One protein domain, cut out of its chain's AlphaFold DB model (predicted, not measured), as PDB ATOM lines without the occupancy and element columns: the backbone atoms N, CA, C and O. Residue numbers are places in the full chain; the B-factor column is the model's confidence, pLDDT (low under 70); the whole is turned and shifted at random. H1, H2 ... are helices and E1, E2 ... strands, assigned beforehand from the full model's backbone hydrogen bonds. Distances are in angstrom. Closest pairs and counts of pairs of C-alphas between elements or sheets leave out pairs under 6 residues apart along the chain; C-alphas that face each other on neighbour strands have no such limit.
ATOM      1  N   ALA A   8     -36.209  24.691   7.784       75.19
ATOM      2  CA  ALA A   8     -36.220  24.959   9.219       75.19
ATOM      3  C   ALA A   8     -36.867  26.311   9.543       75.19
ATOM      4  O   ALA A   8     -37.669  26.399  10.479       75.19
ATOM      5  N   LEU A   9     -36.586  27.335   8.734       76.75
ATOM      6  CA  LEU A   9     -37.208  28.646   8.856       76.75
ATOM      7  C   LEU A   9     -38.706  28.583   8.540       76.75
ATOM      8  O   LEU A   9     -39.499  29.158   9.282       76.75
ATOM      9  N   GLU A  10     -39.111  27.818   7.523       80.31
ATOM     10  CA  GLU A  10     -40.531  27.591   7.213       80.31
ATOM     11  C   GLU A  10     -41.281  26.969   8.400       80.31
ATOM     12  O   GLU A  10     -42.353  27.443   8.782       80.31
ATOM     13  N   ARG A  11     -40.697  25.948   9.045       80.38
ATOM     14  CA  ARG A  11     -41.280  25.337  10.253       80.38
ATOM     15  C   ARG A  11     -41.373  26.326  11.413       80.38
ATOM     16  O   ARG A  11     -42.397  26.357  12.096       80.38
ATOM     17  N   SER A  12     -40.335  27.135  11.625       76.94
ATOM     18  CA  SER A  12     -40.323  28.183  12.655       76.94
ATOM     19  C   SER A  12     -41.437  29.212  12.417       76.94
ATOM     20  O   SER A  12     -42.222  29.510  13.320       76.94
ATOM     21  N   MET A  13     -41.596  29.677  11.175       79.81
ATOM     22  CA  MET A  13     -42.672  30.591  10.789       79.81
ATOM     23  C   MET A  13     -44.060  29.971  10.978       79.81
ATOM     24  O   MET A  13     -44.949  30.620  11.530       79.81
ATOM     25  N   ALA A  14     -44.254  28.713  10.576       82.69
ATOM     26  CA  ALA A  14     -45.522  28.010  10.761       82.69
ATOM     27  C   ALA A  14     -45.889  27.865  12.250       82.69
ATOM     28  O   ALA A  14     -47.038  28.094  12.633       82.69
ATOM     29  N   ALA A  15     -44.911  27.551  13.108       80.88
ATOM     30  CA  ALA A  15     -45.118  27.470  14.552       80.88
ATOM     31  C   ALA A  15     -45.560  28.818  15.148       80.88
ATOM     32  O   ALA A  15     -46.493  28.853  15.958       80.88
ATOM     33  N   ARG A  16     -44.958  29.929  14.705       77.88
ATOM     34  CA  ARG A  16     -45.337  31.291  15.123       77.88
ATOM     35  C   ARG A  16     -46.739  31.669  14.667       77.88
ATOM     36  O   ARG A  16     -47.528  32.155  15.472       77.88
ATOM     37  N   LEU A  17     -47.092  31.384  13.413       81.56
ATOM     38  CA  LEU A  17     -48.450  31.616  12.909       81.56
ATOM     39  C   LEU A  17     -49.489  30.833  13.719       81.56
ATOM     40  O   LEU A  17     -50.536  31.376  14.069       81.56
ATOM     41  N   ALA A  18     -49.175  29.593  14.099       82.62
ATOM     42  CA  ALA A  18     -50.040  28.801  14.965       82.62
ATOM     43  C   ALA A  18     -50.156  29.388  16.387       82.62
ATOM     44  O   ALA A  18     -51.230  29.329  16.985       82.62
ATOM     45  N   MET A  19     -49.083  29.968  16.940       80.44
ATOM     46  CA  MET A  19     -49.140  30.686  18.223       80.44
ATOM     47  C   MET A  19     -50.035  31.925  18.146       80.44
ATOM     48  O   MET A  19     -50.881  32.105  19.021       80.44
ATOM     49  N   VAL A  20     -49.892  32.734  17.092       79.38
ATOM     50  CA  VAL A  20     -50.731  33.919  16.850       79.38
ATOM     51  C   VAL A  20     -52.203  33.523  16.716       79.38
ATOM     52  O   VAL A  20     -53.053  34.132  17.361       79.38
ATOM     53  N   ALA A  21     -52.509  32.471  15.948       80.25
ATOM     54  CA  ALA A  21     -53.875  31.973  15.781       80.25
ATOM     55  C   ALA A  21     -54.501  31.545  17.122       80.25
ATOM     56  O   ALA A  21     -55.573  32.026  17.483       80.25
ATOM     57  N   ARG A  22     -53.784  30.736  17.917       81.44
ATOM     58  CA  ARG A  22     -54.245  30.324  19.255       81.44
ATOM     59  C   ARG A  22     -54.437  31.504  20.204       81.44
ATOM     60  O   ARG A  22     -55.345  31.486  21.027       81.44
ATOM     61  N   ALA A  23     -53.574  32.515  20.138       77.12
ATOM     62  CA  ALA A  23     -53.723  33.711  20.959       77.12
ATOM     63  C   ALA A  23     -54.964  34.520  20.550       77.12
ATOM     64  O   ALA A  23     -55.703  34.980  21.418       77.12
ATOM     65  N   ALA A  24     -55.230  34.643  19.246       73.12
ATOM     66  CA  ALA A  24     -56.400  35.344  18.721       73.12
ATOM     67  C   ALA A  24     -57.732  34.687  19.127       73.12
ATOM     68  O   ALA A  24     -58.706  35.398  19.356       73.12
ATOM     69  N   GLU A  25     -57.771  33.360  19.268       77.00
ATOM     70  CA  GLU A  25     -58.952  32.619  19.745       77.00
ATOM     71  C   GLU A  25     -59.241  32.827  21.239       77.00
ATOM     72  O   GLU A  25     -60.380  32.688  21.679       77.00
ATOM     73  N   ARG A  26     -58.217  33.138  22.041       69.44
ATOM     74  CA  ARG A  26     -58.308  33.174  23.511       69.44
ATOM     75  C   ARG A  26     -58.634  34.544  24.091       69.44
ATOM     76  O   ARG A  26     -58.764  34.652  25.309       69.44
ATOM     77  N   THR A  27     -58.684  35.601  23.287       63.09
ATOM     78  CA  THR A  27     -58.714  36.966  23.824       63.09
ATOM     79  C   THR A  27     -59.739  37.852  23.122       63.09
ATOM     80  O   THR A  27     -59.533  38.278  21.989       63.09
ATOM     81  N   ASP A  28     -60.784  38.232  23.864       61.03
ATOM     82  CA  ASP A  28     -61.760  39.253  23.447       61.03
ATOM     83  C   ASP A  28     -61.164  40.677  23.449       61.03
ATOM     84  O   ASP A  28     -61.587  41.551  22.690       61.03
ATOM     85  N   ALA A  29     -60.150  40.932  24.285       59.91
ATOM     86  CA  ALA A  29     -59.541  42.249  24.469       59.91
ATOM     87  C   ALA A  29     -58.276  42.454  23.615       59.91
ATOM     88  O   ALA A  29     -57.174  42.020  23.955       59.91
ATOM     89  N   ARG A  30     -58.409  43.190  22.508       72.88
ATOM     90  CA  ARG A  30     -57.269  43.552  21.656       72.88
ATOM     91  C   ARG A  30     -56.454  44.692  22.269       72.88
ATOM     92  O   ARG A  30     -56.971  45.789  22.494       72.88
ATOM     93  N   ARG A  31     -55.163  44.447  22.516       81.69
ATOM     94  CA  ARG A  31     -54.207  45.450  23.010       81.69
ATOM     95  C   ARG A  31     -53.359  45.980  21.855       81.69
ATOM     96  O   ARG A  31     -52.995  45.240  20.952       81.69
ATOM     97  N   THR A  32     -53.063  47.273  21.873       86.88
ATOM     98  CA  THR A  32     -52.140  47.943  20.946       86.88
ATOM     99  C   THR A  32     -50.979  48.503  21.751       86.88
ATOM    100  O   THR A  32     -51.212  49.146  22.779       86.88
ATOM    101  N   LEU A  33     -49.746  48.296  21.288       90.31
ATOM    102  CA  LEU A  33     -48.599  48.985  21.865       90.31
ATOM    103  C   LEU A  33     -48.577  50.424  21.383       90.31
ATOM    104  O   LEU A  33     -48.489  50.686  20.186       90.31
ATOM    105  N   PHE A  34     -48.604  51.348  22.326       92.19
ATOM    106  CA  PHE A  34     -48.316  52.745  22.081       92.19
ATOM    107  C   PHE A  34     -46.881  53.002  22.518       92.19
ATOM    108  O   PHE A  34     -46.509  52.674  23.647       92.19
ATOM    109  N   VAL A  35     -46.099  53.604  21.626       94.44
ATOM    110  CA  VAL A  35     -44.767  54.115  21.939       94.44
ATOM    111  C   VAL A  35     -44.741  55.604  21.639       94.44
ATOM    112  O   VAL A  35     -44.953  56.017  20.499       94.44
ATOM    113  N   VAL A  36     -44.500  56.415  22.662       95.62
ATOM    114  CA  VAL A  36     -44.194  57.839  22.502       95.62
ATOM    115  C   VAL A  36     -42.689  57.960  22.347       95.62
ATOM    116  O   VAL A  36     -41.945  57.518  23.216       95.62
ATOM    117  N   VAL A  37     -42.257  58.537  21.235       96.19
ATOM    118  CA  VAL A  37     -40.864  58.671  20.827       96.19
ATOM    119  C   VAL A  37     -40.543  60.155  20.760       96.19
ATOM    120  O   VAL A  37     -41.079  60.891  19.927       96.19
ATOM    121  N   ARG A  38     -39.662  60.596  21.651       95.06
ATOM    122  CA  ARG A  38     -39.063  61.928  21.589       95.06
ATOM    123  C   ARG A  38     -37.907  61.922  20.599       95.06
ATOM    124  O   ARG A  38     -37.862  62.753  19.700       95.06
ATOM    125  N   GLU A  39     -37.011  60.960  20.777       92.69
ATOM    126  CA  GLU A  39     -35.781  60.768  20.016       92.69
ATOM    127  C   GLU A  39     -35.583  59.255  19.805       92.69
ATOM    128  O   GLU A  39     -35.857  58.484  20.731       92.69
ATOM    129  N   PRO A  40     -35.166  58.796  18.609       91.12
ATOM    130  CA  PRO A  40     -34.854  57.389  18.399       91.12
ATOM    131  C   PRO A  40     -33.633  56.973  19.224       91.12
ATOM    132  O   PRO A  40     -32.517  57.425  18.977       91.12
ATOM    133  N   ASP A  41     -33.851  56.087  20.188       92.69
ATOM    134  CA  ASP A  41     -32.813  55.549  21.061       92.69
ATOM    135  C   ASP A  41     -33.019  54.039  21.201       92.69
ATOM    136  O   ASP A  41     -34.024  53.570  21.738       92.69
ATOM    137  N   MET A  42     -32.063  53.275  20.676       91.94
ATOM    138  CA  MET A  42     -32.144  51.818  20.631       91.94
ATOM    139  C   MET A  42     -31.934  51.160  21.982       91.94
ATOM    140  O   MET A  42     -32.516  50.106  22.234       91.94
ATOM    141  N   GLN A  43     -31.136  51.780  22.846       92.62
ATOM    142  CA  GLN A  43     -30.938  51.285  24.195       92.62
ATOM    143  C   GLN A  43     -32.200  51.513  25.019       92.62
ATOM    144  O   GLN A  43     -32.726  50.568  25.604       92.62
ATOM    145  N   ALA A  44     -32.764  52.721  24.967       94.12
ATOM    146  CA  ALA A  44     -34.023  53.011  25.641       94.12
ATOM    147  C   ALA A  44     -35.202  52.197  25.068       94.12
ATOM    148  O   ALA A  44     -36.097  51.791  25.814       94.12
ATOM    149  N   LEU A  45     -35.197  51.895  23.762       93.50
ATOM    150  CA  LEU A  45     -36.175  50.998  23.146       93.50
ATOM    151  C   LEU A  45     -36.093  49.586  23.732       93.50
ATOM    152  O   LEU A  45     -37.107  49.041  24.165       93.50
ATOM    153  N   ALA A  46     -34.887  49.020  23.731       91.44
ATOM    154  CA  ALA A  46     -34.583  47.696  24.249       91.44
ATOM    155  C   ALA A  46     -34.985  47.563  25.727       91.44
ATOM    156  O   ALA A  46     -35.892  46.800  26.063       91.44
ATOM    157  N   SER A  47     -34.379  48.373  26.596       91.06
ATOM    158  CA  SER A  47     -34.619  48.337  28.041       91.06
ATOM    159  C   SER A  47     -36.075  48.651  28.401       91.06
ATOM    160  O   SER A  47     -36.672  47.986  29.250       91.06
ATOM    161  N   GLY A  48     -36.688  49.630  27.728       92.38
ATOM    162  CA  GLY A  48     -38.075  50.015  27.976       92.38
ATOM    163  C   GLY A  48     -39.077  48.923  27.595       92.38
ATOM    164  O   GLY A  48     -40.016  48.652  28.352       92.38
ATOM    165  N   LEU A  49     -38.859  48.246  26.462       91.06
ATOM    166  CA  LEU A  49     -39.674  47.108  26.037       91.06
ATOM    167  C   LEU A  49     -39.511  45.915  26.988       91.06
ATOM    168  O   LEU A  49     -40.511  45.301  27.362       91.06
ATOM    169  N   ALA A  50     -38.284  45.637  27.440       88.31
ATOM    170  CA  ALA A  50     -38.008  44.641  28.475       88.31
ATOM    171  C   ALA A  50     -38.815  44.896  29.741       88.31
ATOM    172  O   ALA A  50     -39.552  44.030  30.211       88.31
ATOM    173  N   GLY A  51     -38.697  46.118  30.267       88.75
ATOM    174  CA  GLY A  51     -39.366  46.531  31.489       88.75
ATOM    175  C   GLY A  51     -40.881  46.436  31.351       88.75
ATOM    176  O   GLY A  51     -41.554  45.940  32.252       88.75
ATOM    177  N   LEU A  52     -41.434  46.835  30.202       91.00
ATOM    178  CA  LEU A  52     -42.862  46.687  29.925       91.00
ATOM    179  C   LEU A  52     -43.300  45.212  29.942       91.00
ATOM    180  O   LEU A  52     -44.307  44.880  30.572       91.00
ATOM    181  N   LEU A  53     -42.572  44.328  29.256       87.75
ATOM    182  CA  LEU A  53     -42.919  42.906  29.163       87.75
ATOM    183  C   LEU A  53     -42.744  42.176  30.497       87.75
ATOM    184  O   LEU A  53     -43.583  41.343  30.843       87.75
ATOM    185  N   ALA A  54     -41.731  42.536  31.286       86.88
ATOM    186  CA  ALA A  54     -41.533  42.017  32.637       86.88
ATOM    187  C   ALA A  54     -42.708  42.369  33.568       86.88
ATOM    188  O   ALA A  54     -43.118  41.552  34.392       86.88
ATOM    189  N   LEU A  55     -43.295  43.557  33.397       88.19
ATOM    190  CA  LEU A  55     -44.482  44.001  34.134       88.19
ATOM    191  C   LEU A  55     -45.797  43.462  33.549       88.19
ATOM    192  O   LEU A  55     -46.861  43.696  34.127       88.19
ATOM    193  N   SER A  56     -45.764  42.801  32.389       88.56
ATOM    194  CA  SER A  56     -46.975  42.370  31.695       88.56
ATOM    195  C   SER A  56     -47.528  41.066  32.273       88.56
ATOM    196  O   SER A  56     -46.800  40.090  32.491       88.56
ATOM    197  N   SER A  57     -48.843  41.014  32.487       88.38
ATOM    198  CA  SER A  57     -49.514  39.777  32.907       88.38
ATOM    199  C   SER A  57     -49.460  38.701  31.809       88.38
ATOM    200  O   SER A  57     -49.100  38.973  30.660       88.38
ATOM    201  N   ALA A  58     -49.812  37.455  32.140       86.75
ATOM    202  CA  ALA A  58     -49.934  36.392  31.135       86.75
ATOM    203  C   ALA A  58     -50.996  36.729  30.068       86.75
ATOM    204  O   ALA A  58     -50.792  36.461  28.882       86.75
ATOM    205  N   ASP A  59     -52.089  37.381  30.476       84.44
ATOM    206  CA  ASP A  59     -53.150  37.828  29.572       84.44
ATOM    207  C   ASP A  59     -52.665  38.949  28.653       84.44
ATOM    208  O   ASP A  59     -52.930  38.916  27.458       84.44
ATOM    209  N   GLU A  60     -51.890  39.911  29.164       86.50
ATOM    210  CA  GLU A  60     -51.313  40.981  28.342       86.50
ATOM    211  C   GLU A  60     -50.301  40.440  27.329       86.50
ATOM    212  O   GLU A  60     -50.306  40.857  26.171       86.50
ATOM    213  N   ARG A  61     -49.481  39.463  27.730       86.44
ATOM    214  CA  ARG A  61     -48.563  38.759  26.825       86.44
ATOM    215  C   ARG A  61     -49.313  37.951  25.764       86.44
ATOM    216  O   ARG A  61     -48.909  37.933  24.605       86.44
ATOM    217  N   THR A  62     -50.435  37.331  26.126       84.38
ATOM    218  CA  THR A  62     -51.310  36.635  25.168       84.38
ATOM    219  C   THR A  62     -51.987  37.625  24.215       84.38
ATOM    220  O   THR A  62     -51.986  37.416  23.004       84.38
ATOM    221  N   ALA A  63     -52.491  38.750  24.723       82.38
ATOM    222  CA  ALA A  63     -53.111  39.802  23.922       82.38
ATOM    223  C   ALA A  63     -52.113  40.459  22.959       82.38
ATOM    224  O   ALA A  63     -52.490  40.829  21.841       82.38
ATOM    225  N   TRP A  64     -50.847  40.574  23.377       82.69
ATOM    226  CA  TRP A  64     -49.739  40.962  22.512       82.69
ATOM    227  C   TRP A  64     -49.564  39.968  21.368       82.69
ATOM    228  O   TRP A  64     -49.573  40.384  20.217       82.69
ATOM    229  N   TRP A  65     -49.482  38.663  21.647       82.56
ATOM    230  CA  TRP A  65     -49.413  37.636  20.598       82.56
ATOM    231  C   TRP A  65     -50.587  37.712  19.617       82.56
ATOM    232  O   TRP A  65     -50.386  37.629  18.407       82.56
ATOM    233  N   ALA A  66     -51.801  37.934  20.123       79.62
ATOM    234  CA  ALA A  66     -53.004  38.071  19.305       79.62
ATOM    235  C   ALA A  66     -53.000  39.329  18.414       79.62
ATOM    236  O   ALA A  66     -53.656  39.359  17.375       79.62
ATOM    237  N   ASN A  67     -52.278  40.381  18.814       76.31
ATOM    238  CA  ASN A  67     -52.212  41.666  18.114       76.31
ATOM    239  C   ASN A  67     -50.772  42.056  17.799       76.31
ATOM    240  O   ASN A  67     -50.434  43.239  17.811       76.31
ATOM    241  N   PHE A  68     -49.935  41.066  17.492       69.75
ATOM    242  CA  PHE A  68     -48.495  41.246  17.338       69.75
ATOM    243  C   PHE A  68     -48.128  42.289  16.272       69.75
ATOM    244  O   PHE A  68     -47.022  42.796  16.272       69.75
ATOM    245  N   THR A  69     -49.053  42.647  15.375       67.31
ATOM    246  CA  THR A  69     -48.887  43.679  14.343       67.31
ATOM    247  C   THR A  69     -49.289  45.094  14.772       67.31
ATOM    248  O   THR A  69     -49.042  46.047  14.031       67.31
ATOM    249  N   LYS A  70     -49.934  45.274  15.929       84.31
ATOM    250  CA  LYS A  70     -50.523  46.553  16.352       84.31
ATOM    251  C   LYS A  70     -49.566  47.340  17.246       84.31
ATOM    252  O   LYS A  70     -49.764  47.454  18.457       84.31
ATOM    253  N   VAL A  71     -48.562  47.941  16.615       89.88
ATOM    254  CA  VAL A  71     -47.674  48.939  17.227       89.88
ATOM    255  C   VAL A  71     -47.983  50.311  16.633       89.88
ATOM    256  O   VAL A  71     -48.070  50.471  15.417       89.88
ATOM    257  N   ARG A  72     -48.160  51.320  17.489       91.06
ATOM    258  CA  ARG A  72     -48.360  52.717  17.095       91.06
ATOM    259  C   ARG A  72     -47.274  53.585  17.708       91.06
ATOM    260  O   ARG A  72     -47.133  53.642  18.928       91.06
ATOM    261  N   LEU A  73     -46.534  54.263  16.841       93.62
ATOM    262  CA  LEU A  73     -45.447  55.160  17.210       93.62
ATOM    263  C   LEU A  73     -45.919  56.609  17.087       93.62
ATOM    264  O   LEU A  73     -46.448  57.016  16.049       93.62
ATOM    265  N   PHE A  74     -45.705  57.390  18.135       94.44
ATOM    266  CA  PHE A  74     -46.129  58.781  18.220       94.44
ATOM    267  C   PHE A  74     -44.944  59.677  18.547       94.44
ATOM    268  O   PHE A  74     -44.107  59.306  19.359       94.44
ATOM    269  N   ALA A  75     -44.881  60.861  17.947       94.44
ATOM    270  CA  ALA A  75     -43.891  61.868  18.303       94.44
ATOM    271  C   ALA A  75     -44.317  62.613  19.577       94.44
ATOM    272  O   ALA A  75     -45.473  63.024  19.709       94.44
ATOM    273  N   GLY A  76     -43.380  62.838  20.496       93.69
ATOM    274  CA  GLY A  76     -43.606  63.685  21.666       93.69
ATOM    275  C   GLY A  76     -42.689  63.359  22.837       93.69
ATOM    276  O   GLY A  76     -41.964  62.374  22.824       93.69
ATOM    277  N   HIS A  77     -42.736  64.183  23.882       95.94
ATOM    278  CA  HIS A  77     -42.012  63.902  25.119       95.94
ATOM    279  C   HIS A  77     -42.827  62.925  25.983       95.94
ATOM    280  O   HIS A  77     -43.953  63.275  26.348       95.94
ATOM    281  N   PRO A  78     -42.296  61.754  26.382       95.56
ATOM    282  CA  PRO A  78     -43.072  60.738  27.100       95.56
ATOM    283  C   PRO A  78     -43.671  61.272  28.410       95.56
ATOM    284  O   PRO A  78     -44.861  61.109  28.647       95.56
ATOM    285  N   GLY A  79     -42.905  62.038  29.194       95.12
ATOM    286  CA  GLY A  79     -43.408  62.683  30.419       95.12
ATOM    287  C   GLY A  79     -44.353  63.887  30.239       95.12
ATOM    288  O   GLY A  79     -44.835  64.417  31.233       95.12
ATOM    289  N   ARG A  80     -44.608  64.364  29.009       92.94
ATOM    290  CA  ARG A  80     -45.468  65.545  28.747       92.94
ATOM    291  C   ARG A  80     -46.580  65.288  27.728       92.94
ATOM    292  O   ARG A  80     -47.395  66.173  27.484       92.94
ATOM    293  N   ALA A  81     -46.600  64.115  27.102       90.12
ATOM    294  CA  ALA A  81     -47.643  63.741  26.161       90.12
ATOM    295  C   ALA A  81     -49.000  63.644  26.871       90.12
ATOM    296  O   ALA A  81     -49.071  63.299  28.049       90.12
ATOM    297  N   ALA A  82     -50.092  63.856  26.132       87.00
ATOM    298  CA  ALA A  82     -51.453  63.733  26.668       87.00
ATOM    299  C   ALA A  82     -51.736  62.346  27.282       87.00
ATOM    300  O   ALA A  82     -52.608  62.205  28.135       87.00
ATOM    301  N   ILE A  83     -50.977  61.327  26.863       87.69
ATOM    302  CA  ILE A  83     -51.089  59.954  27.357       87.69
ATOM    303  C   ILE A  83     -50.077  59.597  28.445       87.69
ATOM    304  O   ILE A  83     -50.021  58.434  28.824       87.69
ATOM    305  N   ALA A  84     -49.286  60.551  28.951       91.56
ATOM    306  CA  ALA A  84     -48.274  60.295  29.978       91.56
ATOM    307  C   ALA A  84     -48.813  59.488  31.184       91.56
ATOM    308  O   ALA A  84     -48.144  58.535  31.576       91.56
ATOM    309  N   PRO A  85     -50.034  59.743  31.711       90.50
ATOM    310  CA  PRO A  85     -50.600  58.939  32.804       90.50
ATOM    311  C   PRO A  85     -50.919  57.479  32.443       90.50
ATOM    312  O   PRO A  85     -51.127  56.661  33.331       90.50
ATOM    313  N   LEU A  86     -51.008  57.156  31.148       89.19
ATOM    314  CA  LEU A  86     -51.247  55.800  30.643       89.19
ATOM    315  C   LEU A  86     -49.940  55.056  30.342       89.19
ATOM    316  O   LEU A  86     -49.966  53.842  30.131       89.19
ATOM    317  N   LEU A  87     -48.809  55.768  30.290       91.94
ATOM    318  CA  LEU A  87     -47.505  55.158  30.077       91.94
ATOM    319  C   LEU A  87     -47.127  54.338  31.307       91.94
ATOM    320  O   LEU A  87     -47.085  54.834  32.428       91.94
ATOM    321  N   ARG A  88     -46.838  53.060  31.077       93.50
ATOM    322  CA  ARG A  88     -46.424  52.117  32.122       93.50
ATOM    323  C   ARG A  88     -44.920  52.142  32.349       93.50
ATOM    324  O   ARG A  88     -44.452  51.770  33.420       93.50
ATOM    325  N   ARG A  89     -44.169  52.554  31.328       94.12
ATOM    326  CA  ARG A  89     -42.715  52.668  31.363       94.12
ATOM    327  C   ARG A  89     -42.294  53.911  30.599       94.12
ATOM    328  O   ARG A  89     -42.815  54.164  29.516       94.12
ATOM    329  N   ILE A  90     -41.350  54.652  31.160       94.88
ATOM    330  CA  ILE A  90     -40.623  55.727  30.492       94.88
ATOM    331  C   ILE A  90     -39.145  55.395  30.652       94.88
ATOM    332  O   ILE A  90     -38.721  55.060  31.757       94.88
ATOM    333  N   GLU A  91     -38.398  55.450  29.558       94.62
ATOM    334  CA  GLU A  91     -36.981  55.113  29.517       94.62
ATOM    335  C   GLU A  91     -36.185  56.324  29.033       94.62
ATOM    336  O   GLU A  91     -36.526  56.915  28.006       94.62
ATOM    337  N   ALA A  92     -35.171  56.711  29.817       89.38
ATOM    338  CA  ALA A  92     -34.241  57.813  29.545       89.38
ATOM    339  C   ALA A  92     -34.883  59.151  29.103       89.38
ATOM    340  O   ALA A  92     -34.249  59.941  28.410       89.38
ATOM    341  N   ASP A  93     -36.148  59.416  29.464       91.38
ATOM    342  CA  ASP A  93     -36.964  60.533  28.945       91.38
ATOM    343  C   ASP A  93     -37.112  60.585  27.406       91.38
ATOM    344  O   ASP A  93     -37.676  61.544  26.861       91.38
ATOM    345  N   THR A  94     -36.662  59.552  26.689       94.38
ATOM    346  CA  THR A  94     -36.657  59.471  25.224       94.38
ATOM    347  C   THR A  94     -37.822  58.644  24.698       94.38
ATOM    348  O   THR A  94     -38.465  59.049  23.725       94.38
ATOM    349  N   LEU A  95     -38.149  57.530  25.361       96.69
ATOM    350  CA  LEU A  95     -39.251  56.651  24.974       96.69
ATOM    351  C   LEU A  95     -40.228  56.401  26.120       96.69
ATOM    352  O   LEU A  95     -39.860  56.345  27.289       96.69
ATOM    353  N   GLY A  96     -41.499  56.218  25.772       96.19
ATOM    354  CA  GLY A  96     -42.546  55.836  26.710       96.19
ATOM    355  C   GLY A  96     -43.473  54.785  26.124       96.19
ATOM    356  O   GLY A  96     -43.846  54.884  24.960       96.19
ATOM    357  N   PHE A  97     -43.867  53.798  26.928       94.94
ATOM    358  CA  PHE A  97     -44.551  52.591  26.470       94.94
ATOM    359  C   PHE A  97     -45.864  52.355  27.216       94.94
ATOM    360  O   PHE A  97     -45.929  52.475  28.443       94.94
ATOM    361  N   ALA A  98     -46.901  51.947  26.484       90.75
ATOM    362  CA  ALA A  98     -48.179  51.533  27.053       90.75
ATOM    363  C   ALA A  98     -48.847  50.424  26.233       90.75
ATOM    364  O   ALA A  98     -48.961  50.529  25.015       90.75
ATOM    365  N   LEU A  99     -49.371  49.402  26.913       88.88
ATOM    366  CA  LEU A  99     -50.278  48.418  26.316       88.88
ATOM    367  C   LEU A  99     -51.722  48.855  26.543       88.88
ATOM    368  O   LEU A  99     -52.261  48.740  27.644       88.88
ATOM    369  N   ILE A 100     -52.363  49.365  25.495       84.44
ATOM    370  CA  ILE A 100     -53.678  50.000  25.609       84.44
ATOM    371  C   ILE A 100     -54.742  49.111  24.974       84.44
ATOM    372  O   ILE A 100     -54.564  48.612  23.867       84.44
ATOM    373  N   GLU A 101     -55.881  48.954  25.648       80.25
ATOM    374  CA  GLU A 101     -57.135  48.423  25.082       80.25
ATOM    375  C   GLU A 101     -57.757  49.486  24.154       80.25
ATOM    376  O   GLU A 101     -58.822  50.050  24.412       80.25
ATOM    377  N   ALA A 102     -57.009  49.868  23.117       61.44
ATOM    378  CA  ALA A 102     -57.256  51.097  22.368       61.44
ATOM    379  C   ALA A 102     -58.603  51.074  21.629       61.44
ATOM    380  O   ALA A 102     -59.287  52.093  21.586       61.44
ATOM    381  N   GLU A 103     -59.011  49.915  21.105       59.69
ATOM    382  CA  GLU A 103     -60.242  49.783  20.313       59.69
ATOM    383  C   GLU A 103     -61.516  49.835  21.170       59.69
ATOM    384  O   GLU A 103     -62.542  50.308  20.693       59.69
ATOM    385  N   ALA A 104     -61.456  49.416  22.440       61.84
ATOM    386  CA  ALA A 104     -62.636  49.342  23.306       61.84
ATOM    387  C   ALA A 104     -62.782  50.548  24.247       61.84
ATOM    388  O   ALA A 104     -63.895  51.010  24.488       61.84
ATOM    389  N   ARG A 105     -61.675  51.060  24.803       62.94
ATOM    390  CA  ARG A 105     -61.731  52.059  25.886       62.94
ATOM    391  C   ARG A 105     -61.366  53.474  25.455       62.94
ATOM    392  O   ARG A 105     -61.830  54.428  26.075       62.94
ATOM    393  N   HIS A 106     -60.551  53.630  24.410       69.50
ATOM    394  CA  HIS A 106     -60.008  54.940  24.039       69.50
ATOM    395  C   HIS A 106     -59.887  55.140  22.514       69.50
ATOM    396  O   HIS A 106     -58.788  55.397  22.015       69.50
ATOM    397  N   PRO A 107     -61.002  55.091  21.756       68.75
ATOM    398  CA  PRO A 107     -60.977  55.101  20.288       68.75
ATOM    399  C   PRO A 107     -60.329  56.357  19.682       68.75
ATOM    400  O   PRO A 107     -59.805  56.307  18.575       68.75
ATOM    401  N   ARG A 108     -60.320  57.474  20.420       77.88
ATOM    402  CA  ARG A 108     -59.775  58.771  19.982       77.88
ATOM    403  C   ARG A 108     -58.423  59.124  20.599       77.88
ATOM    404  O   ARG A 108     -57.925  60.223  20.395       77.88
ATOM    405  N   LEU A 109     -57.813  58.217  21.365       77.12
ATOM    406  CA  LEU A 109     -56.547  58.500  22.048       77.12
ATOM    407  C   LEU A 109     -55.432  58.868  21.071       77.12
ATOM    408  O   LEU A 109     -54.617  59.742  21.342       77.12
ATOM    409  N   ALA A 110     -55.419  58.198  19.923       76.31
ATOM    410  CA  ALA A 110     -54.444  58.463  18.885       76.31
ATOM    411  C   ALA A 110     -54.674  59.793  18.156       76.31
ATOM    412  O   ALA A 110     -53.721  60.313  17.593       76.31
ATOM    413  N   ASP A 111     -55.887  60.357  18.196       81.12
ATOM    414  CA  ASP A 111     -56.176  61.679  17.618       81.12
ATOM    415  C   ASP A 111     -55.472  62.795  18.407       81.12
ATOM    416  O   ASP A 111     -55.221  63.875  17.879       81.12
ATOM    417  N   LEU A 112     -55.154  62.538  19.681       81.25
ATOM    418  CA  LEU A 112     -54.464  63.477  20.569       81.25
ATOM    419  C   LEU A 112     -52.943  63.471  20.379       81.25
ATOM    420  O   LEU A 112     -52.238  64.230  21.044       81.25
ATOM    421  N   LEU A 113     -52.425  62.589  19.523       86.56
ATOM    422  CA  LEU A 113     -51.000  62.352  19.358       86.56
ATOM    423  C   LEU A 113     -50.591  62.536  17.901       86.56
ATOM    424  O   LEU A 113     -51.258  62.077  16.975       86.56
ATOM    425  N   ALA A 114     -49.440  63.169  17.692       90.75
ATOM    426  CA  ALA A 114     -48.847  63.251  16.369       90.75
ATOM    427  C   ALA A 114     -48.208  61.896  16.016       90.75
ATOM    428  O   ALA A 114     -47.408  61.392  16.807       90.75
ATOM    429  N   PRO A 115     -48.504  61.293  14.851       90.88
ATOM    430  CA  PRO A 115     -47.761  60.129  14.377       90.88
ATOM    431  C   PRO A 115     -46.267  60.446  14.287       90.88
ATOM    432  O   PRO A 115     -45.898  61.553  13.884       90.88
ATOM    433  N   LEU A 116     -45.409  59.484  14.633       91.75
ATOM    434  CA  LEU A 116     -43.968  59.667  14.482       91.75
ATOM    435  C   LEU A 116     -43.626  59.903  13.005       91.75
ATOM    436  O   LEU A 116     -43.943  59.088  12.140       91.75
ATOM    437  N   ARG A 117     -42.967  61.028  12.731       87.94
ATOM    438  CA  ARG A 117     -42.373  61.358  11.434       87.94
ATOM    439  C   ARG A 117     -40.963  61.855  11.696       87.94
ATOM    440  O   ARG A 117     -40.795  62.870  12.368       87.94
ATOM    441  N   THR A 118     -39.965  61.146  11.193       81.56
ATOM    442  CA  THR A 118     -38.569  61.575  11.285       81.56
ATOM    443  C   THR A 118     -38.121  62.166   9.960       81.56
ATOM    444  O   THR A 118     -38.667  61.834   8.910       81.56
ATOM    445  N   ARG A 119     -37.171  63.102  10.025       76.25
ATOM    446  CA  ARG A 119     -36.586  63.734   8.835       76.25
ATOM    447  C   ARG A 119     -35.403  62.950   8.284       76.25
ATOM    448  O   ARG A 119     -35.197  62.971   7.078       76.25
ATOM    449  N   ASP A 120     -34.690  62.271   9.173       86.69
ATOM    450  CA  ASP A 120     -33.534  61.452   8.842       86.69
ATOM    451  C   ASP A 120     -33.900  59.971   8.959       86.69
ATOM    452  O   ASP A 120     -34.817  59.611   9.705       86.69
ATOM    453  N   ASP A 121     -33.165  59.133   8.237       89.69
ATOM    454  CA  ASP A 121     -33.283  57.676   8.270       89.69
ATOM    455  C   ASP A 121     -32.235  57.069   9.229       89.69
ATOM    456  O   ASP A 121     -31.255  57.737   9.581       89.69
ATOM    457  N   PRO A 122     -32.403  55.812   9.679       91.12
ATOM    458  CA  PRO A 122     -31.379  55.110  10.445       91.12
ATOM    459  C   PRO A 122     -30.046  55.069   9.687       91.12
ATOM    460  O   PRO A 122     -29.992  54.715   8.509       91.12
ATOM    461  N   ALA A 123     -28.954  55.410  10.375       89.88
ATOM    462  CA  ALA A 123     -27.633  55.477   9.760       89.88
ATOM    463  C   ALA A 123     -27.167  54.098   9.272       89.88
ATOM    464  O   ALA A 123     -27.128  53.132  10.035       89.88
ATOM    465  N   LEU A 124     -26.783  54.012   7.999       90.62
ATOM    466  CA  LEU A 124     -26.203  52.806   7.422       90.62
ATOM    467  C   LEU A 124     -24.808  52.533   8.004       90.62
ATOM    468  O   LEU A 124     -24.025  53.463   8.177       90.62
ATOM    469  N   GLY A 125     -24.477  51.262   8.252       86.44
ATOM    470  CA  GLY A 125     -23.161  50.865   8.763       86.44
ATOM    471  C   GLY A 125     -22.943  51.159  10.248       86.44
ATOM    472  O   GLY A 125     -21.834  50.969  10.737       86.44
ATOM    473  N   ASP A 126     -23.982  51.602  10.957       88.75
ATOM    474  CA  ASP A 126     -23.983  51.672  12.415       88.75
ATOM    475  C   ASP A 126     -23.824  50.256  12.991       88.75
ATOM    476  O   ASP A 126     -24.622  49.355  12.701       88.75
ATOM    477  N   ASP A 127     -22.755  50.070  13.758       92.75
ATOM    478  CA  ASP A 127     -22.402  48.829  14.439       92.75
ATOM    479  C   ASP A 127     -22.074  49.182  15.888       92.75
ATOM    480  O   ASP A 127     -21.101  49.890  16.174       92.75
ATOM    481  N   ARG A 128     -22.941  48.758  16.806       94.12
ATOM    482  CA  ARG A 128     -22.810  49.079  18.227       94.12
ATOM    483  C   ARG A 128     -23.404  48.005  19.109       94.12
ATOM    484  O   ARG A 128     -24.382  47.343  18.768       94.12
ATOM    485  N   GLU A 129     -22.830  47.886  20.294       94.25
ATOM    486  CA  GLU A 129     -23.384  47.060  21.354       94.25
ATOM    487  C   GLU A 129     -24.391  47.873  22.171       94.25
ATOM    488  O   GLU A 129     -24.101  48.976  22.635       94.25
ATOM    489  N   ILE A 130     -25.584  47.316  22.338       92.81
ATOM    490  CA  ILE A 130     -26.654  47.844  23.174       92.81
ATOM    491  C   ILE A 130     -26.742  46.972  24.417       92.81
ATOM    492  O   ILE A 130     -26.893  45.750  24.326       92.81
ATOM    493  N   VAL A 131     -26.692  47.614  25.581       89.25
ATOM    494  CA  VAL A 131     -26.979  46.957  26.857       89.25
ATOM    495  C   VAL A 131     -28.468  47.092  27.127       89.25
ATOM    496  O   VAL A 131     -28.976  48.191  27.324       89.25
ATOM    497  N   TRP A 132     -29.159  45.963  27.086       85.00
ATOM    498  CA  TRP A 132     -30.603  45.873  27.235       85.00
ATOM    499  C   TRP A 132     -31.000  45.800  28.717       85.00
ATOM    500  O   TRP A 132     -31.876  46.545  29.154       85.00
ATOM    501  N   ASP A 133     -30.349  44.928  29.491       85.12
ATOM    502  CA  ASP A 133     -30.490  44.773  30.945       85.12
ATOM    503  C   ASP A 133     -29.252  44.054  31.527       85.12
ATOM    504  O   ASP A 133     -28.261  43.832  30.826       85.12
ATOM    505  N   ASP A 134     -29.306  43.684  32.810       83.19
ATOM    506  CA  ASP A 134     -28.230  42.970  33.516       83.19
ATOM    507  C   ASP A 134     -28.181  41.455  33.215       83.19
ATOM    508  O   ASP A 134     -27.446  40.701  33.859       83.19
ATOM    509  N   GLY A 135     -28.972  40.974  32.253       82.88
ATOM    510  CA  GLY A 135     -29.000  39.581  31.833       82.88
ATOM    511  C   GLY A 135     -27.681  39.111  31.212       82.88
ATOM    512  O   GLY A 135     -26.868  39.878  30.697       82.88
ATOM    513  N   ALA A 136     -27.466  37.794  31.220       85.19
ATOM    514  CA  ALA A 136     -26.272  37.184  30.628       85.19
ATOM    515  C   ALA A 136     -26.401  36.912  29.117       85.19
ATOM    516  O   ALA A 136     -25.417  36.525  28.478       85.19
ATOM    517  N   GLY A 137     -27.599  37.085  28.549       89.25
ATOM    518  CA  GLY A 137     -27.871  36.826  27.140       89.25
ATOM    519  C   GLY A 137     -27.019  37.698  26.215       89.25
ATOM    520  O   GLY A 137     -26.686  38.846  26.516       89.25
ATOM    521  N   ARG A 138     -26.627  37.129  25.075       93.12
ATOM    522  CA  ARG A 138     -25.888  37.831  24.023       93.12
ATOM    523  C   ARG A 138     -26.544  37.541  22.693       93.12
ATOM    524  O   ARG A 138     -26.766  36.379  22.363       93.12
ATOM    525  N   TRP A 139     -26.819  38.592  21.937       94.31
ATOM    526  CA  TRP A 139     -27.619  38.511  20.725       94.31
ATOM    527  C   TRP A 139     -27.005  39.339  19.603       94.31
ATOM    528  O   TRP A 139     -26.399  40.377  19.853       94.31
ATOM    529  N   ASP A 140     -27.193  38.890  18.370       95.38
ATOM    530  CA  ASP A 140     -26.855  39.620  17.155       95.38
ATOM    531  C   ASP A 140     -28.154  40.062  16.480       95.38
ATOM    532  O   ASP A 140     -28.965  39.219  16.084       95.38
ATOM    533  N   LEU A 141     -28.360  41.375  16.374       95.88
ATOM    534  CA  LEU A 141     -29.469  41.986  15.648       95.88
ATOM    535  C   LEU A 141     -28.937  42.603  14.357       95.88
ATOM    536  O   LEU A 141     -28.231  43.607  14.377       95.88
ATOM    537  N   GLU A 142     -29.324  42.026  13.229       96.62
ATOM    538  CA  GLU A 142     -28.977  42.531  11.903       96.62
ATOM    539  C   GLU A 142     -30.236  43.017  11.194       96.62
ATOM    540  O   GLU A 142     -31.259  42.328  11.197       96.62
ATOM    541  N   ILE A 143     -30.174  44.191  10.572       96.38
ATOM    542  CA  ILE A 143     -31.321  44.793   9.884       96.38
ATOM    543  C   ILE A 143     -30.883  45.507   8.605       96.38
ATOM    544  O   ILE A 143     -29.979  46.339   8.632       96.38
ATOM    545  N   ASP A 144     -31.535  45.196   7.481       95.44
ATOM    546  CA  ASP A 144     -31.402  45.969   6.241       95.44
ATOM    547  C   ASP A 144     -32.180  47.277   6.393       95.44
ATOM    548  O   ASP A 144     -33.416  47.285   6.365       95.44
ATOM    549  N   VAL A 145     -31.454  48.382   6.560       95.31
ATOM    550  CA  VAL A 145     -32.041  49.709   6.805       95.31
ATOM    551  C   VAL A 145     -32.372  50.472   5.525       95.31
ATOM    552  O   VAL A 145     -32.938  51.561   5.588       95.31
ATOM    553  N   ARG A 146     -32.061  49.927   4.341       92.44
ATOM    554  CA  ARG A 146     -32.308  50.643   3.086       92.44
ATOM    555  C   ARG A 146     -33.792  50.890   2.873       92.44
ATOM    556  O   ARG A 146     -34.601  49.957   2.874       92.44
ATOM    557  N   GLY A 147     -34.109  52.159   2.628       90.06
ATOM    558  CA  GLY A 147     -35.467  52.626   2.380       90.06
ATOM    559  C   GLY A 147     -36.372  52.582   3.611       90.06
ATOM    560  O   GLY A 147     -37.574  52.796   3.451       90.06
ATOM    561  N   LEU A 148     -35.835  52.298   4.806       91.38
ATOM    562  CA  LEU A 148     -36.573  52.379   6.062       91.38
ATOM    563  C   LEU A 148     -36.433  53.778   6.659       91.38
ATOM    564  O   LEU A 148     -35.328  54.238   6.912       91.38
ATOM    565  N   ASP A 149     -37.570  54.391   6.969       92.38
ATOM    566  CA  ASP A 149     -37.618  55.500   7.919       92.38
ATOM    567  C   ASP A 149     -37.600  54.958   9.361       92.38
ATOM    568  O   ASP A 149     -37.784  53.757   9.600       92.38
ATOM    569  N   TRP A 150     -37.404  55.835  10.353       93.00
ATOM    570  CA  TRP A 150     -37.420  55.415  11.757       93.00
ATOM    571  C   TRP A 150     -38.721  54.737  12.187       93.00
ATOM    572  O   TRP A 150     -38.624  53.734  12.889       93.00
ATOM    573  N   PRO A 151     -39.931  55.203  11.814       92.69
ATOM    574  CA  PRO A 151     -41.151  54.492  12.170       92.69
ATOM    575  C   PRO A 151     -41.149  53.024  11.731       92.69
ATOM    576  O   PRO A 151     -41.391  52.139  12.553       92.69
ATOM    577  N   ARG A 152     -40.837  52.741  10.460       91.31
ATOM    578  CA  ARG A 152     -40.803  51.366   9.941       91.31
ATOM    579  C   ARG A 152     -39.685  50.554  10.584       91.31
ATOM    580  O   ARG A 152     -39.918  49.421  11.006       91.31
ATOM    581  N   TYR A 153     -38.508  51.151  10.736       93.75
ATOM    582  CA  TYR A 153     -37.383  50.544  11.441       93.75
ATOM    583  C   TYR A 153     -37.748  50.144  12.881       93.75
ATOM    584  O   TYR A 153     -37.590  48.984  13.263       93.75
ATOM    585  N   LEU A 154     -38.308  51.066  13.669       94.19
ATOM    586  CA  LEU A 154     -38.659  50.827  15.069       94.19
ATOM    587  C   LEU A 154     -39.739  49.753  15.199       94.19
ATOM    588  O   LEU A 154     -39.646  48.922  16.094       94.19
ATOM    589  N   VAL A 155     -40.725  49.707  14.295       91.88
ATOM    590  CA  VAL A 155     -41.722  48.623  14.274       91.88
ATOM    591  C   VAL A 155     -41.053  47.260  14.074       91.88
ATOM    592  O   VAL A 155     -41.384  46.308  14.783       91.88
ATOM    593  N   HIS A 156     -40.102  47.141  13.142       91.38
ATOM    594  CA  HIS A 156     -39.378  45.884  12.932       91.38
ATOM    595  C   HIS A 156     -38.609  45.451  14.175       91.38
ATOM    596  O   HIS A 156     -38.697  44.286  14.572       91.38
ATOM    597  N   VAL A 157     -37.889  46.386  14.792       93.38
ATOM    598  CA  VAL A 157     -37.068  46.092  15.960       93.38
ATOM    599  C   VAL A 157     -37.941  45.770  17.176       93.38
ATOM    600  O   VAL A 157     -37.726  44.741  17.807       93.38
ATOM    601  N   VAL A 158     -39.001  46.540  17.448       93.19
ATOM    602  CA  VAL A 158     -39.973  46.246  18.520       93.19
ATOM    603  C   VAL A 158     -40.536  44.837  18.392       93.19
ATOM    604  O   VAL A 158     -40.571  44.107  19.378       93.19
ATOM    605  N   HIS A 159     -40.961  44.433  17.193       89.69
ATOM    606  CA  HIS A 159     -41.506  43.095  16.987       89.69
ATOM    607  C   HIS A 159     -40.471  42.005  17.263       89.69
ATOM    608  O   HIS A 159     -40.774  41.085  18.015       89.69
ATOM    609  N   LEU A 160     -39.257  42.112  16.709       91.31
ATOM    610  CA  LEU A 160     -38.203  41.113  16.934       91.31
ATOM    611  C   LEU A 160     -37.883  40.941  18.413       91.31
ATOM    612  O   LEU A 160     -37.807  39.823  18.916       91.31
ATOM    613  N   LEU A 161     -37.697  42.065  19.094       91.50
ATOM    614  CA  LEU A 161     -37.291  42.098  20.484       91.50
ATOM    615  C   LEU A 161     -38.409  41.602  21.407       91.50
ATOM    616  O   LEU A 161     -38.154  40.808  22.310       91.50
ATOM    617  N   ALA A 162     -39.655  42.014  21.158       89.62
ATOM    618  CA  ALA A 162     -40.795  41.534  21.929       89.62
ATOM    619  C   ALA A 162     -41.028  40.036  21.720       89.62
ATOM    620  O   ALA A 162     -41.303  39.322  22.678       89.62
ATOM    621  N   GLU A 163     -40.913  39.552  20.483       88.38
ATOM    622  CA  GLU A 163     -41.075  38.133  20.175       88.38
ATOM    623  C   GLU A 163     -40.030  37.296  20.906       88.38
ATOM    624  O   GLU A 163     -40.385  36.354  21.610       88.38
ATOM    625  N   ALA A 164     -38.761  37.696  20.820       89.12
ATOM    626  CA  ALA A 164     -37.679  37.017  21.510       89.12
ATOM    627  C   ALA A 164     -37.906  36.974  23.026       89.12
ATOM    628  O   ALA A 164     -37.844  35.895  23.612       89.12
ATOM    629  N   ALA A 165     -38.277  38.105  23.630       88.12
ATOM    630  CA  ALA A 165     -38.599  38.195  25.053       88.12
ATOM    631  C   ALA A 165     -39.785  37.312  25.476       88.12
ATOM    632  O   ALA A 165     -39.871  36.895  26.629       88.12
ATOM    633  N   LEU A 166     -40.725  37.036  24.568       85.75
ATOM    634  CA  LEU A 166     -41.884  36.188  24.844       85.75
ATOM    635  C   LEU A 166     -41.609  34.698  24.623       85.75
ATOM    636  O   LEU A 166     -42.262  33.874  25.264       85.75
ATOM    637  N   THR A 167     -40.705  34.345  23.708       84.56
ATOM    638  CA  THR A 167     -40.427  32.945  23.348       84.56
ATOM    639  C   THR A 167     -39.210  32.349  24.037       84.56
ATOM    640  O   THR A 167     -39.146  31.131  24.178       84.56
ATOM    641  N   ASP A 168     -38.235  33.170  24.425       86.31
ATOM    642  CA  ASP A 168     -36.963  32.704  24.966       86.31
ATOM    643  C   ASP A 168     -36.744  33.257  26.377       86.31
ATOM    644  O   ASP A 168     -36.604  34.459  26.590       86.31
ATOM    645  N   ALA A 169     -36.697  32.350  27.354       82.19
ATOM    646  CA  ALA A 169     -36.475  32.688  28.757       82.19
ATOM    647  C   ALA A 169     -35.070  33.254  29.037       82.19
ATOM    648  O   ALA A 169     -34.865  33.870  30.078       82.19
ATOM    649  N   ASN A 170     -34.111  33.047  28.128       82.88
ATOM    650  CA  ASN A 170     -32.747  33.570  28.216       82.88
ATOM    651  C   ASN A 170     -32.564  34.876  27.427       82.88
ATOM    652  O   ASN A 170     -31.439  35.375  27.312       82.88
ATOM    653  N   PHE A 171     -33.634  35.417  26.843       86.56
ATOM    654  CA  PHE A 171     -33.573  36.703  26.167       86.56
ATOM    655  C   PHE A 171     -33.324  37.841  27.167       86.56
ATOM    656  O   PHE A 171     -33.934  37.888  28.232       86.56
ATOM    657  N   GLY A 172     -32.412  38.751  26.817       86.31
ATOM    658  CA  GLY A 172     -31.896  39.805  27.695       86.31
ATOM    659  C   GLY A 172     -30.383  39.986  27.541       86.31
ATOM    660  O   GLY A 172     -29.747  39.337  26.703       86.31
ATOM    661  N   GLY A 173     -29.804  40.866  28.349       90.81
ATOM    662  CA  GLY A 173     -28.380  41.166  28.419       90.81
ATOM    663  C   GLY A 173     -27.920  42.165  27.368       90.81
ATOM    664  O   GLY A 173     -28.066  43.376  27.533       90.81
ATOM    665  N   ARG A 174     -27.302  41.671  26.291       94.00
ATOM    666  CA  ARG A 174     -26.623  42.511  25.293       94.00
ATOM    667  C   ARG A 174     -27.007  42.152  23.871       94.00
ATOM    668  O   ARG A 174     -27.120  40.976  23.526       94.00
ATOM    669  N   ILE A 175     -27.124  43.178  23.036       94.69
ATOM    670  CA  ILE A 175     -27.425  43.057  21.612       94.69
ATOM    671  C   ILE A 175     -26.342  43.781  20.821       94.69
ATOM    672  O   ILE A 175     -26.187  44.990  20.953       94.69
ATOM    673  N   ALA A 176     -25.621  43.068  19.967       95.56
ATOM    674  CA  ALA A 176     -24.824  43.691  18.923       95.56
ATOM    675  C   ALA A 176     -25.744  44.043  17.750       95.56
ATOM    676  O   ALA A 176     -26.237  43.157  17.050       95.56
ATOM    677  N   LEU A 177     -26.015  45.334  17.577       96.06
ATOM    678  CA  LEU A 177     -26.838  45.870  16.502       96.06
ATOM    679  C   LEU A 177     -25.964  46.201  15.298       96.06
ATOM    680  O   LEU A 177     -24.982  46.923  15.437       96.06
ATOM    681  N   ARG A 178     -26.371  45.729  14.117       97.19
ATOM    682  CA  ARG A 178     -25.694  45.996  12.846       97.19
ATOM    683  C   ARG A 178     -26.691  46.452  11.789       97.19
ATOM    684  O   ARG A 178     -27.613  45.716  11.420       97.19
ATOM    685  N   HIS A 179     -26.489  47.657  11.271       96.75
ATOM    686  CA  HIS A 179     -27.256  48.189  10.149       96.75
ATOM    687  C   HIS A 179     -26.600  47.813   8.824       96.75
ATOM    688  O   HIS A 179     -25.491  48.246   8.506       96.75
ATOM    689  N   LEU A 180     -27.308  47.020   8.028       95.38
ATOM    690  CA  LEU A 180     -26.804  46.457   6.786       95.38
ATOM    691  C   LEU A 180     -27.321  47.213   5.561       95.38
ATOM    692  O   LEU A 180     -28.430  47.744   5.542       95.38
ATOM    693  N   ALA A 181     -26.503  47.195   4.507       91.00
ATOM    694  CA  ALA A 181     -26.843  47.710   3.179       91.00
ATOM    695  C   ALA A 181     -27.510  46.651   2.291       91.00
ATOM    696  O   ALA A 181     -27.670  46.859   1.091       91.00
ATOM    697  N   GLN A 182     -27.805  45.479   2.843       90.12
ATOM    698  CA  GLN A 182     -28.425  44.368   2.142       90.12
ATOM    699  C   GLN A 182     -29.154  43.471   3.133       90.12
ATOM    700  O   GLN A 182     -28.828  43.467   4.321       90.12
ATOM    701  N   ALA A 183     -30.116  42.708   2.618       88.81
ATOM    702  CA  ALA A 183     -30.862  41.725   3.384       88.81
ATOM    703  C   ALA A 183     -29.899  40.785   4.138       88.81
ATOM    704  O   ALA A 183     -29.001  40.218   3.501       88.81
ATOM    705  N   PRO A 184     -30.061  40.602   5.462       91.62
ATOM    706  CA  PRO A 184     -29.331  39.568   6.183       91.62
ATOM    707  C   PRO A 184     -29.704  38.173   5.666       91.62
ATOM    708  O   PRO A 184     -30.735  37.971   5.018       91.62
ATOM    709  N   VAL A 185     -28.865  37.185   5.967       88.06
ATOM    710  CA  VAL A 185     -29.135  35.792   5.600       88.06
ATOM    711  C   VAL A 185     -30.111  35.179   6.600       88.06
ATOM    712  O   VAL A 185     -29.865  35.139   7.799       88.06
ATOM    713  N   CYS A 186     -31.236  34.696   6.099       85.69
ATOM    714  CA  CYS A 186     -32.251  34.011   6.884       85.69
ATOM    715  C   CYS A 186     -31.956  32.497   6.888       85.69
ATOM    716  O   CYS A 186     -32.353  31.802   5.953       85.69
ATOM    717  N   ASP A 187     -31.246  32.005   7.904       84.25
ATOM    718  CA  ASP A 187     -30.847  30.596   8.051       84.25
ATOM    719  C   ASP A 187     -31.443  29.939   9.313       84.25
ATOM    720  O   ASP A 187     -32.182  30.565  10.079       84.25
ATOM    721  N   ALA A 188     -31.149  28.651   9.515       79.44
ATOM    722  CA  ALA A 188     -31.659  27.860  10.634       79.44
ATOM    723  C   ALA A 188     -31.178  28.314  12.028       79.44
ATOM    724  O   ALA A 188     -31.809  27.946  13.020       79.44
ATOM    725  N   ASP A 189     -30.100  29.099  12.130       83.62
ATOM    726  CA  ASP A 189     -29.579  29.600  13.411       83.62
ATOM    727  C   ASP A 189     -30.286  30.898  13.859       83.62
ATOM    728  O   ASP A 189     -30.039  31.419  14.953       83.62
ATOM    729  N   VAL A 190     -31.196  31.428  13.034       85.19
ATOM    730  CA  VAL A 190     -31.994  32.611  13.352       85.19
ATOM    731  C   VAL A 190     -33.101  32.285  14.352       85.19
ATOM    732  O   VAL A 190     -34.050  31.562  14.049       85.19
ATOM    733  N   ALA A 191     -33.041  32.912  15.532       86.75
ATOM    734  CA  ALA A 191     -34.094  32.795  16.536       86.75
ATOM    735  C   ALA A 191     -35.336  33.604  16.157       86.75
ATOM    736  O   ALA A 191     -36.441  33.072  16.244       86.75
ATOM    737  N   GLN A 192     -35.172  34.857  15.705       89.44
ATOM    738  CA  GLN A 192     -36.273  35.715  15.239       89.44
ATOM    739  C   GLN A 192     -35.989  36.345  13.879       89.44
ATOM    740  O   GLN A 192     -34.866  36.734  13.582       89.44
ATOM    741  N   VAL A 193     -37.029  36.473  13.053       90.12
ATOM    742  CA  VAL A 193     -36.926  36.971  11.675       90.12
ATOM    743  C   VAL A 193     -38.045  37.955  11.368       90.12
ATOM    744  O   VAL A 193     -39.193  37.756  11.768       90.12
ATOM    745  N   ARG A 194     -37.726  38.997  10.602       89.56
ATOM    746  CA  ARG A 194     -38.695  39.838   9.903       89.56
ATOM    747  C   ARG A 194     -38.487  39.701   8.414       89.56
ATOM    748  O   ARG A 194     -37.367  39.842   7.937       89.56
ATOM    749  N   LEU A 195     -39.581  39.482   7.701       86.25
ATOM    750  CA  LEU A 195     -39.607  39.516   6.248       86.25
ATOM    751  C   LEU A 195     -40.156  40.861   5.776       86.25
ATOM    752  O   LEU A 195     -41.046  41.436   6.409       86.25
ATOM    753  N   ASP A 196     -39.615  41.331   4.664       83.75
ATOM    754  CA  ASP A 196     -40.233  42.332   3.815       83.75
ATOM    755  C   ASP A 196     -41.158  41.613   2.828       83.75
ATOM    756  O   ASP A 196     -40.700  40.795   2.028       83.75
ATOM    757  N   LEU A 197     -42.457  41.884   2.948       79.88
ATOM    758  CA  LEU A 197     -43.502  41.268   2.131       79.88
ATOM    759  C   LEU A 197     -43.822  42.084   0.874       79.88
ATOM    760  O   LEU A 197     -44.521  41.574   0.003       79.88
ATOM    761  N   ASP A 198     -43.315  43.317   0.773       79.06
ATOM    762  CA  ASP A 198     -43.496  44.152  -0.418       79.06
ATOM    763  C   ASP A 198     -42.561  43.690  -1.554       79.06
ATOM    764  O   ASP A 198     -42.806  43.958  -2.731       79.06
ATOM    765  N   ALA A 199     -41.502  42.945  -1.216       73.19
ATOM    766  CA  ALA A 199     -40.638  42.259  -2.167       73.19
ATOM    767  C   ALA A 199     -41.261  40.937  -2.662       73.19
ATOM    768  O   ALA A 199     -41.869  40.187  -1.897       73.19
ATOM    769  N   SER A 200     -41.059  40.613  -3.945       77.69
ATOM    770  CA  SER A 200     -41.460  39.328  -4.534       77.69
ATOM    771  C   SER A 200     -40.257  38.638  -5.202       77.69
ATOM    772  O   SER A 200     -39.761  39.143  -6.212       77.69
ATOM    773  N   PRO A 201     -39.763  37.505  -4.661       80.00
ATOM    774  CA  PRO A 201     -40.219  36.845  -3.430       80.00
ATOM    775  C   PRO A 201     -39.919  37.681  -2.166       80.00
ATOM    776  O   PRO A 201     -39.035  38.541  -2.218       80.00
ATOM    777  N   PRO A 202     -40.606  37.419  -1.034       81.94
ATOM    778  CA  PRO A 202     -40.310  38.077   0.235       81.94
ATOM    779  C   PRO A 202     -38.837  37.949   0.617       81.94
ATOM    780  O   PRO A 202     -38.239  36.881   0.477       81.94
ATOM    781  N   THR A 203     -38.258  39.028   1.136       85.62
ATOM    782  CA  THR A 203     -36.838  39.068   1.515       85.62
ATOM    783  C   THR A 203     -36.654  39.219   3.015       85.62
ATOM    784  O   THR A 203     -37.452  39.866   3.688       85.62
ATOM    785  N   CYS A 204     -35.571  38.659   3.546       89.88
ATOM    786  CA  CYS A 204     -35.171  38.848   4.936       89.88
ATOM    787  C   CYS A 204     -34.906  40.340   5.204       89.88
ATOM    788  O   CYS A 204     -34.024  40.933   4.589       89.88
ATOM    789  N   ARG A 205     -35.673  40.963   6.097       92.94
ATOM    790  CA  ARG A 205     -35.507  42.372   6.476       92.94
ATOM    791  C   ARG A 205     -34.632  42.520   7.710       92.94
ATOM    792  O   ARG A 205     -33.793  43.412   7.761       92.94
ATOM    793  N   ALA A 206     -34.837  41.661   8.702       94.12
ATOM    794  CA  ALA A 206     -34.060  41.681   9.929       94.12
ATOM    795  C   ALA A 206     -34.021  40.302  10.588       94.12
ATOM    796  O   ALA A 206     -34.965  39.519  10.463       94.12
ATOM    797  N   THR A 207     -32.943  40.027  11.311       94.56
ATOM    798  CA  THR A 207     -32.719  38.774  12.036       94.56
ATOM    799  C   THR A 207     -32.202  39.056  13.432       94.56
ATOM    800  O   THR A 207     -31.370  39.942  13.616       94.56
ATOM    801  N   LEU A 208     -32.641  38.253  14.392       94.38
ATOM    802  CA  LEU A 208     -32.102  38.209  15.740       94.38
ATOM    803  C   LEU A 208     -31.582  36.797  16.007       94.38
ATOM    804  O   LEU A 208     -32.331  35.824  15.860       94.38
ATOM    805  N   ARG A 209     -30.313  36.683  16.393       93.38
ATOM    806  CA  ARG A 209     -29.657  35.398  16.666       93.38
ATOM    807  C   ARG A 209     -29.054  35.388  18.065       93.38
ATOM    808  O   ARG A 209     -28.491  36.405  18.464       93.38
ATOM    809  N   PRO A 210     -29.121  34.276  18.806       91.94
ATOM    810  CA  PRO A 210     -28.323  34.123  20.007       91.94
ATOM    811  C   PRO A 210     -26.855  34.015  19.589       91.94
ATOM    812  O   PRO A 210     -26.473  33.152  18.795       91.94
ATOM    813  N   ARG A 211     -26.013  34.891  20.130       89.38
ATOM    814  CA  ARG A 211     -24.574  34.835  19.908       89.38
ATOM    815  C   ARG A 211     -24.035  33.665  20.717       89.38
ATOM    816  O   ARG A 211     -23.924  33.744  21.942       89.38
TER     817      ARG A 211
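What this domain is: This is residues 8 to 211 of the 217 residues of an uncharacterized protein of Lysobacter sp. (UniProt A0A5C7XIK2). Two sheets stand on either side of a helical core, with H2 and H6 between them, so that strands cover the two helices from both sides. The long helix H1 spans one side, reaching from the edge of the five-stranded sheet to H3, while the short H4 and H5 lie at the far end by the four-stranded sheet. The 204 printed residues hold six named helices and nine named strands, in the order H1 E1 H2 H3 E2 E3 E4 H4 H5 E5 E6 H6 E7 E8 E9, a mixed class. The sheets run E2 E1 E4 E3 and E5 E7 E6 E9 E8, both mixed. The whole is compact, with a radius of gyration of the C-alphas of 16.3 A and spans of 42 by 39 by 38 A.

Where its parts are: H1, residues 8 to 25, begins at C-alpha 8 (-36.220, 24.959, 9.219) and is 26.2 A long. E1 is residues 32 to 37, H2 42 to 54 at 18.1 A, H3 58 to 66, E2 71 to 75, E3 89 to 91 and E4 95 to 100. H4 is residues 102 to 105, H5 109 to 112, E5 127 to 131 and E6 138 to 144 at 20.3 A. H6, residues 150 to 167, is 25.5 A long and begins at C-alpha 150 (-37.420, 55.415, 11.757). E7 is residues 174 to 180, E8 192 to 196, and E9 203 to 210, 21.0 A, ending at C-alpha 210 (-28.323, 34.123, 20.007).

How they stand to each other: H2 and H6 touch, closest at the C-alphas of Leu 49 and Ala 162, 7.0 A, at a steep tilt of 39 degrees, the same way. H2 and H6 are on the same face of the five-stranded sheet, two layers, helices on one face of a sheet, and H2, H3 and H6 make two layers in the same way with the four-stranded sheet; H6 has heights of 9.2 A over the five-stranded sheet and 9.5 A over the other. E1, H2, H3, E2 and E6, H6, E7 are strand-helix-strand units, parallel neighbour strands joined through helices, with right-handed crossovers. Parallel E2 and E1 have N 37 and O 74 at 2.7 A, within hydrogen-bond range; parallel E7 and E6 have N 176 and O 139 at 2.8 A. E8 and E9 form an antiparallel hairpin, with N 205 and O 194 at 2.7 A. H1 touches H3 with residues 19 to 24 alone, closest at the C-alphas of Ala 24 and Ala 66, 4.4 A. Every O i to N i+4 pair is within range in H1, H2, H3 and H6; H4 and H5 are too short for one.

The domain as a whole: The farthest C-alphas, those of Ala 8 and Arg 80, are 46.0 A apart. The printed part has no cut. Long links join E2 to E3, H5 to E5 and E7 to E8. Residues 26 to 29, 68 to 69 and 102 to 107 have pLDDT under 70.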